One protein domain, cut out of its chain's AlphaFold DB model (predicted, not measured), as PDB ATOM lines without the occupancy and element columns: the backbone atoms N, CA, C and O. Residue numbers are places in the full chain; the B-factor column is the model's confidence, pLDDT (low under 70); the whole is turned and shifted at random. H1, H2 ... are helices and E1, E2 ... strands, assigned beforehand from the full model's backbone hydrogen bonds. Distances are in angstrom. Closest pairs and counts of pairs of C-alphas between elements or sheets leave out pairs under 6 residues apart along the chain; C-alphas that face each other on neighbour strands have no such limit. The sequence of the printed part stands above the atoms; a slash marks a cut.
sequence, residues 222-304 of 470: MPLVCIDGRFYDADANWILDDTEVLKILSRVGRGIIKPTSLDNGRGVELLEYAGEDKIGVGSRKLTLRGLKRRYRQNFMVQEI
ATOM      1  N   MET A 222     211.925 218.288 246.107       94.81
ATOM      2  CA  MET A 222     211.185 217.289 246.882       94.81
ATOM      3  C   MET A 222     210.954 217.784 248.316       94.81
ATOM      4  O   MET A 222     211.649 217.352 249.231       94.81
ATOM      5  N   PRO A 223     210.018 218.721 248.541       96.50
ATOM      6  CA  PRO A 223     209.795 219.323 249.856       96.50
ATOM      7  C   PRO A 223     209.362 218.324 250.935       96.50
ATOM      8  O   PRO A 223     209.579 218.585 252.116       96.50
ATOM      9  N   LEU A 224     208.741 217.204 250.550       97.69
ATOM     10  CA  LEU A 224     208.287 216.177 251.482       97.69
ATOM     11  C   LEU A 224     208.464 214.780 250.890       97.69
ATOM     12  O   LEU A 224     207.995 214.490 249.787       97.69
ATOM     13  N   VAL A 225     209.042 213.883 251.680       97.50
ATOM     14  CA  VAL A 225     209.152 212.460 251.363       97.50
ATOM     15  C   VAL A 225     208.593 211.628 252.512       97.50
ATOM     16  O   VAL A 225     208.747 211.977 253.676       97.50
ATOM     17  N   CYS A 226     207.939 210.515 252.199       97.56
ATOM     18  CA  CYS A 226     207.490 209.508 253.149       97.56
ATOM     19  C   CYS A 226     208.156 208.171 252.810       97.56
ATOM     20  O   CYS A 226     207.957 207.661 251.708       97.56
ATOM     21  N   ILE A 227     208.935 207.621 253.744       95.75
ATOM     22  CA  ILE A 227     209.623 206.329 253.609       95.75
ATOM     23  C   ILE A 227     209.240 205.478 254.810       95.75
ATOM     24  O   ILE A 227     209.491 205.879 255.950       95.75
ATOM     25  N   ASP A 228     208.627 204.320 254.562       95.12
ATOM     26  CA  ASP A 228     208.164 203.412 255.622       95.12
ATOM     27  C   ASP A 228     207.361 204.155 256.715       95.12
ATOM     28  O   ASP A 228     207.573 204.024 257.920       95.12
ATOM     29  N   GLY A 229     206.498 205.074 256.270       96.06
ATOM     30  CA  GLY A 229     205.568 205.811 257.127       96.06
ATOM     31  C   GLY A 229     206.183 206.980 257.898       96.06
ATOM     32  O   GLY A 229     205.443 207.683 258.598       96.06
ATOM     33  N   ARG A 230     207.492 207.214 257.753       97.44
ATOM     34  CA  ARG A 230     208.233 208.335 258.348       97.44
ATOM     35  C   ARG A 230     208.377 209.464 257.335       97.44
ATOM     36  O   ARG A 230     208.702 209.208 256.178       97.44
ATOM     37  N   PHE A 231     208.134 210.696 257.771       98.19
ATOM     38  CA  PHE A 231     208.241 211.879 256.923       98.19
ATOM     39  C   PHE A 231     209.630 212.508 257.001       98.19
ATOM     40  O   PHE A 231     210.213 212.577 258.079       98.19
ATOM     41  N   TYR A 232     210.125 213.001 255.874       97.94
ATOM     42  CA  TYR A 232     211.397 213.703 255.761       97.94
ATOM     43  C   TYR A 232     211.216 214.986 254.954       97.94
ATOM     44  O   TYR A 232     210.412 215.009 254.014       97.94
ATOM     45  N   ASP A 233     211.955 216.030 255.319       96.38
ATOM     46  CA  ASP A 233     212.047 217.258 254.527       96.38
ATOM     47  C   ASP A 233     213.012 217.100 253.331       96.38
ATOM     48  O   ASP A 233     213.558 216.019 253.074       96.38
ATOM     49  N   ALA A 234     213.203 218.189 252.584       92.69
ATOM     50  CA  ALA A 234     214.090 218.235 251.421       92.69
ATOM     51  C   ALA A 234     215.564 217.942 251.759       92.69
ATOM     52  O   ALA A 234     216.289 217.439 250.904       92.69
ATOM     53  N   ASP A 235     215.980 218.207 252.999       92.50
ATOM     54  CA  ASP A 235     217.347 218.011 253.491       92.50
ATOM     55  C   ASP A 235     217.521 216.634 254.164       92.50
ATOM     56  O   ASP A 235     218.544 216.349 254.782       92.50
ATOM     57  N   ALA A 236     216.521 215.754 254.021       93.31
ATOM     58  CA  ALA A 236     216.456 214.420 254.610       93.31
ATOM     59  C   ALA A 236     216.402 214.388 256.152       93.31
ATOM     60  O   ALA A 236     216.659 213.335 256.746       93.31
ATOM     61  N   ASN A 237     215.989 215.476 256.807       96.31
ATOM     62  CA  ASN A 237     215.729 215.470 258.246       96.31
ATOM     63  C   ASN A 237     214.387 214.798 258.539       96.31
ATOM     64  O   ASN A 237     213.381 215.066 257.881       96.31
ATOM     65  N   TRP A 238     214.355 213.932 259.552       97.56
ATOM     66  CA  TRP A 238     213.124 213.273 259.983       97.56
ATOM     67  C   TRP A 238     212.190 214.273 260.683       97.56
ATOM     68  O   TRP A 238     212.543 214.877 261.695       97.56
ATOM     69  N   ILE A 239     210.970 214.400 260.166       98.25
ATOM     70  CA  ILE A 239     209.886 215.192 260.746       98.25
ATOM     71  C   ILE A 239     209.041 214.302 261.671       98.25
ATOM     72  O   ILE A 239     208.434 213.323 261.225       98.25
ATOM     73  N   LEU A 240     208.995 214.645 262.962       96.75
ATOM     74  CA  LEU A 240     208.236 213.905 263.983       96.75
ATOM     75  C   LEU A 240     206.802 214.418 264.173       96.75
ATOM     76  O   LEU A 240     205.928 213.639 264.545       96.75
ATOM     77  N   ASP A 241     206.567 215.709 263.935       96.31
ATOM     78  CA  ASP A 241     205.271 216.359 264.135       96.31
ATOM     79  C   ASP A 241     204.523 216.510 262.802       96.31
ATOM     80  O   ASP A 241     204.979 217.197 261.885       96.31
ATOM     81  N   ASP A 242     203.342 215.899 262.711       95.50
ATOM     82  CA  ASP A 242     202.440 216.013 261.562       95.50
ATOM     83  C   ASP A 242     202.048 217.484 261.275       95.50
ATOM     84  O   ASP A 242     201.775 217.835 260.126       95.50
ATOM     85  N   THR A 243     202.084 218.376 262.273       95.56
ATOM     86  CA  THR A 243     201.852 219.820 262.085       95.56
ATOM     87  C   THR A 243     202.898 220.454 261.169       95.56
ATOM     88  O   THR A 243     202.561 221.288 260.326       95.56
ATOM     89  N   GLU A 244     204.164 220.051 261.289       97.25
ATOM     90  CA  GLU A 244     205.239 220.532 260.412       97.25
ATOM     91  C   GLU A 244     205.078 219.985 258.989       97.25
ATOM     92  O   GLU A 244     205.274 220.712 258.014       97.25
ATOM     93  N   VAL A 245     204.607 218.741 258.851       97.50
ATOM     94  CA  VAL A 245     204.269 218.151 257.546       97.50
ATOM     95  C   VAL A 245     203.173 218.960 256.848       97.50
ATOM     96  O   VAL A 245     203.295 219.280 255.664       97.50
ATOM     97  N   LEU A 246     202.119 219.345 257.573       96.81
ATOM     98  CA  LEU A 246     201.038 220.173 257.029       96.81
ATOM     99  C   LEU A 246     201.523 221.577 256.642       96.81
ATOM    100  O   LEU A 246     201.111 222.077 255.596       96.81
ATOM    101  N   LYS A 247     202.440 222.186 257.408       96.50
ATOM    102  CA  LYS A 247     203.069 223.473 257.044       96.50
ATOM    103  C   LYS A 247     203.874 223.376 255.749       96.50
ATOM    104  O   LYS A 247     203.830 224.295 254.928       96.50
ATOM    105  N   ILE A 248     204.600 222.277 255.541       97.25
ATOM    106  CA  ILE A 248     205.316 222.033 254.283       97.25
ATOM    107  C   ILE A 248     204.315 221.929 253.132       97.25
ATOM    108  O   ILE A 248     204.440 222.657 252.150       97.25
ATOM    109  N   LEU A 249     203.279 221.099 253.271       96.81
ATOM    110  CA  LEU A 249     202.248 220.948 252.240       96.81
ATOM    111  C   LEU A 249     201.505 222.261 251.954       96.81
ATOM    112  O   LEU A 249     201.212 222.544 250.795       96.81
ATOM    113  N   SER A 250     201.261 223.094 252.970       96.06
ATOM    114  CA  SER A 250     200.641 224.408 252.778       96.06
ATOM    115  C   SER A 250     201.533 225.379 252.009       96.06
ATOM    116  O   SER A 250     201.023 226.168 251.221       96.06
ATOM    117  N   ARG A 251     202.859 225.315 252.211       96.00
ATOM    118  CA  ARG A 251     203.830 226.125 251.454       96.00
ATOM    119  C   ARG A 251     203.938 225.665 250.006       96.00
ATOM    120  O   ARG A 251     204.044 226.505 249.124       96.00
ATOM    121  N   VAL A 252     203.891 224.350 249.779       95.50
ATOM    122  CA  VAL A 252     203.830 223.775 248.428       95.50
ATOM    123  C   VAL A 252     202.562 224.244 247.723       95.50
ATOM    124  O   VAL A 252     202.621 224.669 246.575       95.50
ATOM    125  N   GLY A 253     201.415 224.199 248.407       96.00
ATOM    126  CA  GLY A 253     200.120 224.614 247.871       96.00
ATOM    127  C   GLY A 253     199.603 223.649 246.802       96.00
ATOM    128  O   GLY A 253     198.609 222.962 247.027       96.00
ATOM    129  N   ARG A 254     200.294 223.555 245.661       95.94
ATOM    130  CA  ARG A 254     200.056 222.585 244.583       95.94
ATOM    131  C   ARG A 254     201.363 221.890 244.204       95.94
ATOM    132  O   ARG A 254     202.396 222.535 244.069       95.94
ATOM    133  N   GLY A 255     201.312 220.578 244.016       96.00
ATOM    134  CA  GLY A 255     202.484 219.761 243.712       96.00
ATOM    135  C   GLY A 255     202.121 218.457 243.020       96.00
ATOM    136  O   GLY A 255     200.952 218.164 242.785       96.00
ATOM    137  N   ILE A 256     203.124 217.644 242.720       95.94
ATOM    138  CA  ILE A 256     202.948 216.283 242.216       95.94
ATOM    139  C   ILE A 256     203.230 215.309 243.351       95.94
ATOM    140  O   ILE A 256     204.308 215.343 243.939       95.94
ATOM    141  N   ILE A 257     202.286 214.420 243.653       96.19
ATOM    142  CA  ILE A 257     202.525 213.284 244.546       96.19
ATOM    143  C   ILE A 257     202.742 212.025 243.711       96.19
ATOM    144  O   ILE A 257     201.998 211.759 242.768       96.19
ATOM    145  N   LYS A 258     203.776 211.249 244.048       94.56
ATOM    146  CA  LYS A 258     204.078 209.988 243.364       94.56
ATOM    147  C   LYS A 258     204.662 208.937 244.312       94.56
ATOM    148  O   LYS A 258     205.321 209.299 245.288       94.56
ATOM    149  N   PRO A 259     204.446 207.635 244.054       94.06
ATOM    150  CA  PRO A 259     205.158 206.563 244.744       94.06
ATOM    151  C   PRO A 259     206.659 206.640 244.448       94.06
ATOM    152  O   PRO A 259     207.051 207.063 243.360       94.06
ATOM    153  N   THR A 260     207.501 206.186 245.376       91.12
ATOM    154  CA  THR A 260     208.962 206.233 245.179       91.12
ATOM    155  C   THR A 260     209.463 205.167 244.199       91.12
ATOM    156  O   THR A 260     210.423 205.418 243.481       91.12
ATOM    157  N   SER A 261     208.786 204.016 244.108       84.81
ATOM    158  CA  SER A 261     209.273 202.814 243.408       84.81
ATOM    159  C   SER A 261     208.341 202.258 242.320       84.81
ATOM    160  O   SER A 261     208.553 201.146 241.839       84.81
ATOM    161  N   LEU A 262     207.281 202.983 241.939       81.19
ATOM    162  CA  LEU A 262     206.427 202.585 240.809       81.19
ATOM    163  C   LEU A 262     206.852 203.271 239.507       81.19
ATOM    164  O   LEU A 262     207.249 204.437 239.512       81.19
ATOM    165  N   ASP A 263     206.653 202.550 238.402       77.19
ATOM    166  CA  ASP A 263     206.940 202.996 237.033       77.19
ATOM    167  C   ASP A 263     205.659 203.320 236.239       77.19
ATOM    168  O   ASP A 263     204.536 202.984 236.652       77.19
ATOM    169  N   ASN A 264     205.846 203.880 235.036       73.88
ATOM    170  CA  ASN A 264     204.808 204.130 234.022       73.88
ATOM    171  C   ASN A 264     203.715 205.114 234.473       73.88
ATOM    172  O   ASN A 264     202.537 204.918 234.172       73.88
ATOM    173  N   GLY A 265     204.077 206.124 235.268       73.19
ATOM    174  CA  GLY A 265     203.135 207.139 235.755       73.19
ATOM    175  C   GLY A 265     202.084 206.622 236.750       73.19
ATOM    176  O   GLY A 265     201.185 207.363 237.148       73.19
ATOM    177  N   ARG A 266     202.161 205.355 237.186       82.06
ATOM    178  CA  ARG A 266     201.153 204.773 238.083       82.06
ATOM    179  C   ARG A 266     201.202 205.423 239.460       82.06
ATOM    180  O   ARG A 266     202.202 205.341 240.164       82.06
ATOM    181  N   GLY A 267     200.074 206.004 239.860       86.44
ATOM    182  CA  GLY A 267     199.946 206.698 241.138       86.44
ATOM    183  C   GLY A 267     200.564 208.093 241.145       86.44
ATOM    184  O   GLY A 267     200.629 208.690 242.208       86.44
ATOM    185  N   VAL A 268     201.011 208.617 240.000       90.75
ATOM    186  CA  VAL A 268     201.322 210.042 239.880       90.75
ATOM    187  C   VAL A 268     199.994 210.794 239.860       90.75
ATOM    188  O   VAL A 268     199.125 210.482 239.046       90.75
ATOM    189  N   GLU A 269     199.809 211.741 240.775       93.50
ATOM    190  CA  GLU A 269     198.595 212.554 240.879       93.50
ATOM    191  C   GLU A 269     198.953 214.004 241.229       93.50
ATOM    192  O   GLU A 269     199.962 214.275 241.884       93.50
ATOM    193  N   LEU A 270     198.095 214.944 240.822       94.25
ATOM    194  CA  LEU A 270     198.151 216.315 241.319       94.25
ATOM    195  C   LEU A 270     197.758 216.324 242.803       94.25
ATOM    196  O   LEU A 270     196.721 215.768 243.179       94.25
ATOM    197  N   LEU A 271     198.594 216.957 243.621       96.19
ATOM    198  CA  LEU A 271     198.359 217.244 245.026       96.19
ATOM    199  C   LEU A 271     197.982 218.715 245.188       96.19
ATOM    200  O   LEU A 271     198.680 219.589 244.679       96.19
ATOM    201  N   GLU A 272     196.929 218.991 245.952       96.56
ATOM    202  CA  GLU A 272     196.511 220.350 246.309       96.56
ATOM    203  C   GLU A 272     196.228 220.431 247.811       96.56
ATOM    204  O   GLU A 272     195.431 219.664 248.352       96.56
ATOM    205  N   TYR A 273     196.873 221.351 248.520       94.62
ATOM    206  CA  TYR A 273     196.586 221.583 249.929       94.62
ATOM    207  C   TYR A 273     195.248 222.318 250.071       94.62
ATOM    208  O   TYR A 273     195.081 223.426 249.568       94.62
ATOM    209  N   ALA A 274     194.288 221.699 250.762       90.88
ATOM    210  CA  ALA A 274     192.917 222.195 250.875       90.88
ATOM    211  C   ALA A 274     192.605 222.824 252.249       90.88
ATOM    212  O   ALA A 274     191.434 223.049 252.561       90.88
ATOM    213  N   GLY A 275     193.635 223.107 253.054       87.62
ATOM    214  CA  GLY A 275     193.508 223.688 254.393       87.62
ATOM    215  C   GLY A 275     193.376 222.650 255.509       87.62
ATOM    216  O   GLY A 275     192.955 221.514 255.282       87.62
ATOM    217  N   GLU A 276     193.731 223.071 256.726       85.00
ATOM    218  CA  GLU A 276     193.721 222.238 257.938       85.00
ATOM    219  C   GLU A 276     194.495 220.923 257.716       85.00
ATOM    220  O   GLU A 276     195.702 220.948 257.459       85.00
ATOM    221  N   ASP A 277     193.804 219.784 257.776       87.44
ATOM    222  CA  ASP A 277     194.326 218.432 257.590       87.44
ATOM    223  C   ASP A 277     193.913 217.796 256.247       87.44
ATOM    224  O   ASP A 277     194.125 216.598 256.035       87.44
ATOM    225  N   LYS A 278     193.315 218.573 255.331       92.25
ATOM    226  CA  LYS A 278     192.755 218.081 254.066       92.25
ATOM    227  C   LYS A 278     193.709 218.316 252.903       92.25
ATOM    228  O   LYS A 278     194.123 219.434 252.610       92.25
ATOM    229  N   ILE A 279     193.993 217.240 252.182       95.88
ATOM    230  CA  ILE A 279     194.910 217.208 251.046       95.88
ATOM    231  C   ILE A 279     194.156 216.621 249.852       95.88
ATOM    232  O   ILE A 279     193.726 215.465 249.873       95.88
ATOM    233  N   GLY A 280     193.952 217.438 248.826       95.62
ATOM    234  CA  GLY A 280     193.453 217.023 247.524       95.62
ATOM    235  C   GLY A 280     194.486 216.156 246.812       95.62
ATOM    236  O   GLY A 280     195.652 216.526 246.741       95.62
ATOM    237  N   VAL A 281     194.069 214.996 246.315       93.75
ATOM    238  CA  VAL A 281     194.879 214.107 245.476       93.75
ATOM    239  C   VAL A 281     193.995 213.579 244.353       93.75
ATOM    240  O   VAL A 281     193.115 212.736 244.585       93.75
ATOM    241  N   GLY A 282     194.194 214.105 243.145       87.81
ATOM    242  CA  GLY A 282     193.250 213.918 242.044       87.81
ATOM    243  C   GLY A 282     191.833 214.333 242.467       87.81
ATOM    244  O   GLY A 282     191.626 215.409 243.017       87.81
ATOM    245  N   SER A 283     190.848 213.452 242.288       86.81
ATOM    246  CA  SER A 283     189.455 213.707 242.696       86.81
ATOM    247  C   SER A 283     189.156 213.461 244.185       86.81
ATOM    248  O   SER A 283     188.002 213.555 244.607       86.81
ATOM    249  N   ARG A 284     190.159 213.102 245.000       92.38
ATOM    250  CA  ARG A 284     189.973 212.688 246.403       92.38
ATOM    251  C   ARG A 284     190.453 213.762 247.367       92.38
ATOM    252  O   ARG A 284     191.425 214.448 247.094       92.38
ATOM    253  N   LYS A 285     189.832 213.822 248.545       95.19
ATOM    254  CA  LYS A 285     190.341 214.569 249.705       95.19
ATOM    255  C   LYS A 285     190.788 213.576 250.771       95.19
ATOM    256  O   LYS A 285     190.019 212.692 251.147       95.19
ATOM    257  N   LEU A 286     192.033 213.680 251.215       96.00
ATOM    258  CA  LEU A 286     192.689 212.741 252.122       96.00
ATOM    259  C   LEU A 286     193.330 213.484 253.297       96.00
ATOM    260  O   LEU A 286     193.747 214.627 253.155       96.00
ATOM    261  N   THR A 287     193.451 212.806 254.436       96.19
ATOM    262  CA  THR A 287     194.329 213.223 255.542       96.19
ATOM    263  C   THR A 287     195.732 212.635 255.363       96.19
ATOM    264  O   THR A 287     195.921 211.743 254.529       96.19
ATOM    265  N   LEU A 288     196.710 213.026 256.191       95.94
ATOM    266  CA  LEU A 288     198.050 212.408 256.195       95.94
ATOM    267  C   LEU A 288     197.996 210.882 256.369       95.94
ATOM    268  O   LEU A 288     198.659 210.134 255.645       95.94
ATOM    269  N   ARG A 289     197.135 210.385 257.268       95.75
ATOM    270  CA  ARG A 289     196.887 208.942 257.432       95.75
ATOM    271  C   ARG A 289     196.305 208.317 256.159       95.75
ATOM    272  O   ARG A 289     196.657 207.192 255.801       95.75
ATOM    273  N   GLY A 290     195.418 209.038 255.473       96.00
ATOM    274  CA  GLY A 290     194.865 208.640 254.178       96.00
ATOM    275  C   GLY A 290     195.933 208.520 253.089       96.00
ATOM    276  O   GLY A 290     195.933 207.524 252.364       96.00
ATOM    277  N   LEU A 291     196.872 209.471 253.026       95.25
ATOM    278  CA  LEU A 291     198.019 209.427 252.114       95.25
ATOM    279  C   LEU A 291     198.907 208.212 252.382       95.25
ATOM    280  O   LEU A 291     199.133 207.419 251.468       95.25
ATOM    281  N   LYS A 292     199.329 208.007 253.641       96.25
ATOM    282  CA  LYS A 292     200.147 206.843 254.031       96.25
ATOM    283  C   LYS A 292     199.486 205.531 253.612       96.25
ATOM    284  O   LYS A 292     200.152 204.662 253.059       96.25
ATOM    285  N   ARG A 293     198.171 205.389 253.801       95.94
ATOM    286  CA  ARG A 293     197.440 204.190 253.363       95.94
ATOM    287  C   ARG A 293     197.412 204.047 251.838       95.94
ATOM    288  O   ARG A 293     197.674 202.961 251.333       95.94
ATOM    289  N   ARG A 294     197.093 205.122 251.105       93.56
ATOM    290  CA  ARG A 294     196.968 205.101 249.634       93.56
ATOM    291  C   ARG A 294     198.276 204.715 248.952       93.56
ATOM    292  O   ARG A 294     198.265 203.889 248.046       93.56
ATOM    293  N   TYR A 295     199.375 205.291 249.417       94.88
ATOM    294  CA  TYR A 295     200.701 205.124 248.833       94.88
ATOM    295  C   TYR A 295     201.541 204.054 249.536       94.88
ATOM    296  O   TYR A 295     202.756 204.013 249.375       94.88
ATOM    297  N   ARG A 296     200.912 203.183 250.341       95.38
ATOM    298  CA  ARG A 296     201.592 202.088 251.059       95.38
ATOM    299  C   ARG A 296     202.838 202.569 251.809       95.38
ATOM    300  O   ARG A 296     203.884 201.932 251.777       95.38
ATOM    301  N   GLN A 297     202.694 203.719 252.461       96.12
ATOM    302  CA  GLN A 297     203.702 204.374 253.285       96.12
ATOM    303  C   GLN A 297     204.975 204.842 252.553       96.12
ATOM    304  O   GLN A 297     205.915 205.248 253.227       96.12
ATOM    305  N   ASN A 298     204.997 204.820 251.213       96.44
ATOM    306  CA  ASN A 298     206.162 205.187 250.407       96.44
ATOM    307  C   ASN A 298     205.757 206.119 249.258       96.44
ATOM    308  O   ASN A 298     205.177 205.691 248.257       96.44
ATOM    309  N   PHE A 299     206.028 207.411 249.419       97.12
ATOM    310  CA  PHE A 299     205.732 208.430 248.412       97.12
ATOM    311  C   PHE A 299     206.597 209.668 248.582       97.12
ATOM    312  O   PHE A 299     207.242 209.874 249.604       97.12
ATOM    313  N   MET A 300     206.546 210.530 247.584       96.81
ATOM    314  CA  MET A 300     207.192 211.830 247.579       96.81
ATOM    315  C   MET A 300     206.237 212.875 247.013       96.81
ATOM    316  O   MET A 300     205.389 212.561 246.173       96.81
ATOM    317  N   VAL A 301     206.390 214.109 247.479       97.31
ATOM    318  CA  VAL A 301     205.748 215.299 246.924       97.31
ATOM    319  C   VAL A 301     206.827 216.133 246.253       97.31
ATOM    320  O   VAL A 301     207.876 216.372 246.849       97.31
ATOM    321  N   GLN A 302     206.570 216.555 245.021       95.88
ATOM    322  CA  GLN A 302     207.443 217.401 244.219       95.88
ATOM    323  C   GLN A 302     206.756 218.702 243.833       95.88
ATOM    324  O   GLN A 302     205.534 218.750 243.673       95.88
ATOM    325  N   GLU A 303     207.554 219.746 243.644       95.44
ATOM    326  CA  GLU A 303     207.105 220.962 242.969       95.44
ATOM    327  C   GLU A 303     206.791 220.676 241.489       95.44
ATOM    328  O   GLU A 303     207.361 219.771 240.873       95.44
ATOM    329  N   ILE A 304     205.848 221.432 240.922       95.06
ATOM    330  CA  ILE A 304     205.497 221.337 239.501       95.06
ATOM    331  C   ILE A 304     206.597 222.019 238.685       95.06
ATOM    332  O   ILE A 304     206.947 223.163 238.963       95.06
TER     333      ILE A 304
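What this domain is: This is residues 222 to 304 of the 470 residues of the protein "Acylphosphatase" of Garicola koreensis (UniProt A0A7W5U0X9). One antiparallel sheet of seven strands curls like part of a barrel into an open trough, and two helices, H1 and H2, lie on its hollow face, one toward each end of the trough, between the edge strands E2 and E6. The strand order is E2 - E1 - E7 - E3 - E4 - E5 - E6, and the last-made strand along the chain, E7, is inserted between E1 and E3. The printed part has 83 residues with two named helices and seven named strands, in the chain order E1 E2 H1 E3 E4 E5 E6 H2 E7; the class is mixed, helices and strands. It is compact, with a radius of gyration of the C-alphas of 11.3 A, and spans 31 by 24 by 23 A.

Where its parts are: In the sheet, E2 is residues 230 to 232, E1 224 to 227, E7 299 to 302, E3 254 to 259, E4 269 to 273, E5 279 to 281 and E6 284 to 286. E3 is 16.8 A long and E4 12.9 A. H1, residues 242 to 252, is 15.3 A long, and H2, residues 288 to 294, is 9.9 A long. C-alpha 224 is at (208.287, 216.177, 251.482), C-alpha 242 at (202.440, 216.013, 261.562) and C-alpha 302 at (207.443, 217.401, 244.219).

How they stand to each other: The sheet is strongly twisted. E3, E4, E5 and E6 form a meander, each strand the antiparallel neighbour of the one before; E3 and E4 are a hairpin, with N 255 and O 271 2.9 A apart. In the hairpin of E4 and E5, N 280 and O 272 are 2.7 A apart; in that of E5 and E6, N 279 and O 286 are 2.8 A apart. E7 and E3 have N 256 and O 302 at 2.8 A, E1 and E7 have N 226 and O 299 at 2.8 A, and the hairpin of E1 and E2 has N 232 and O 225 at 2.8 A. Residues 231 to 232 of E2 also pair, antiparallel, with residues 238 to 239. H1 and H2 are on the same face of the sheet, two layers, at heights over the sheet of 6.1 A and 5.4 A, each over none of the strands. The closest C-alphas of H1 and E4 are those of Ser 250 and Tyr 273, 5.7 A apart; those of H2 and E5 are Ile 279 and Leu 288, 7.7 A apart. The helices are close but not clearly touching, about perpendicular at 79 degrees, with C-alphas 242 and 288 closest at 7.8 A. In H1 and H2 every O i to N i+4 pair is within hydrogen-bond range.

The domain as a whole: The C-alphas farthest apart, of Asp 241 and Asn 264, are 32.5 A apart. The printed part has no cut and no long link. Its mean pLDDT is 93.8, and no printed residue is under 70.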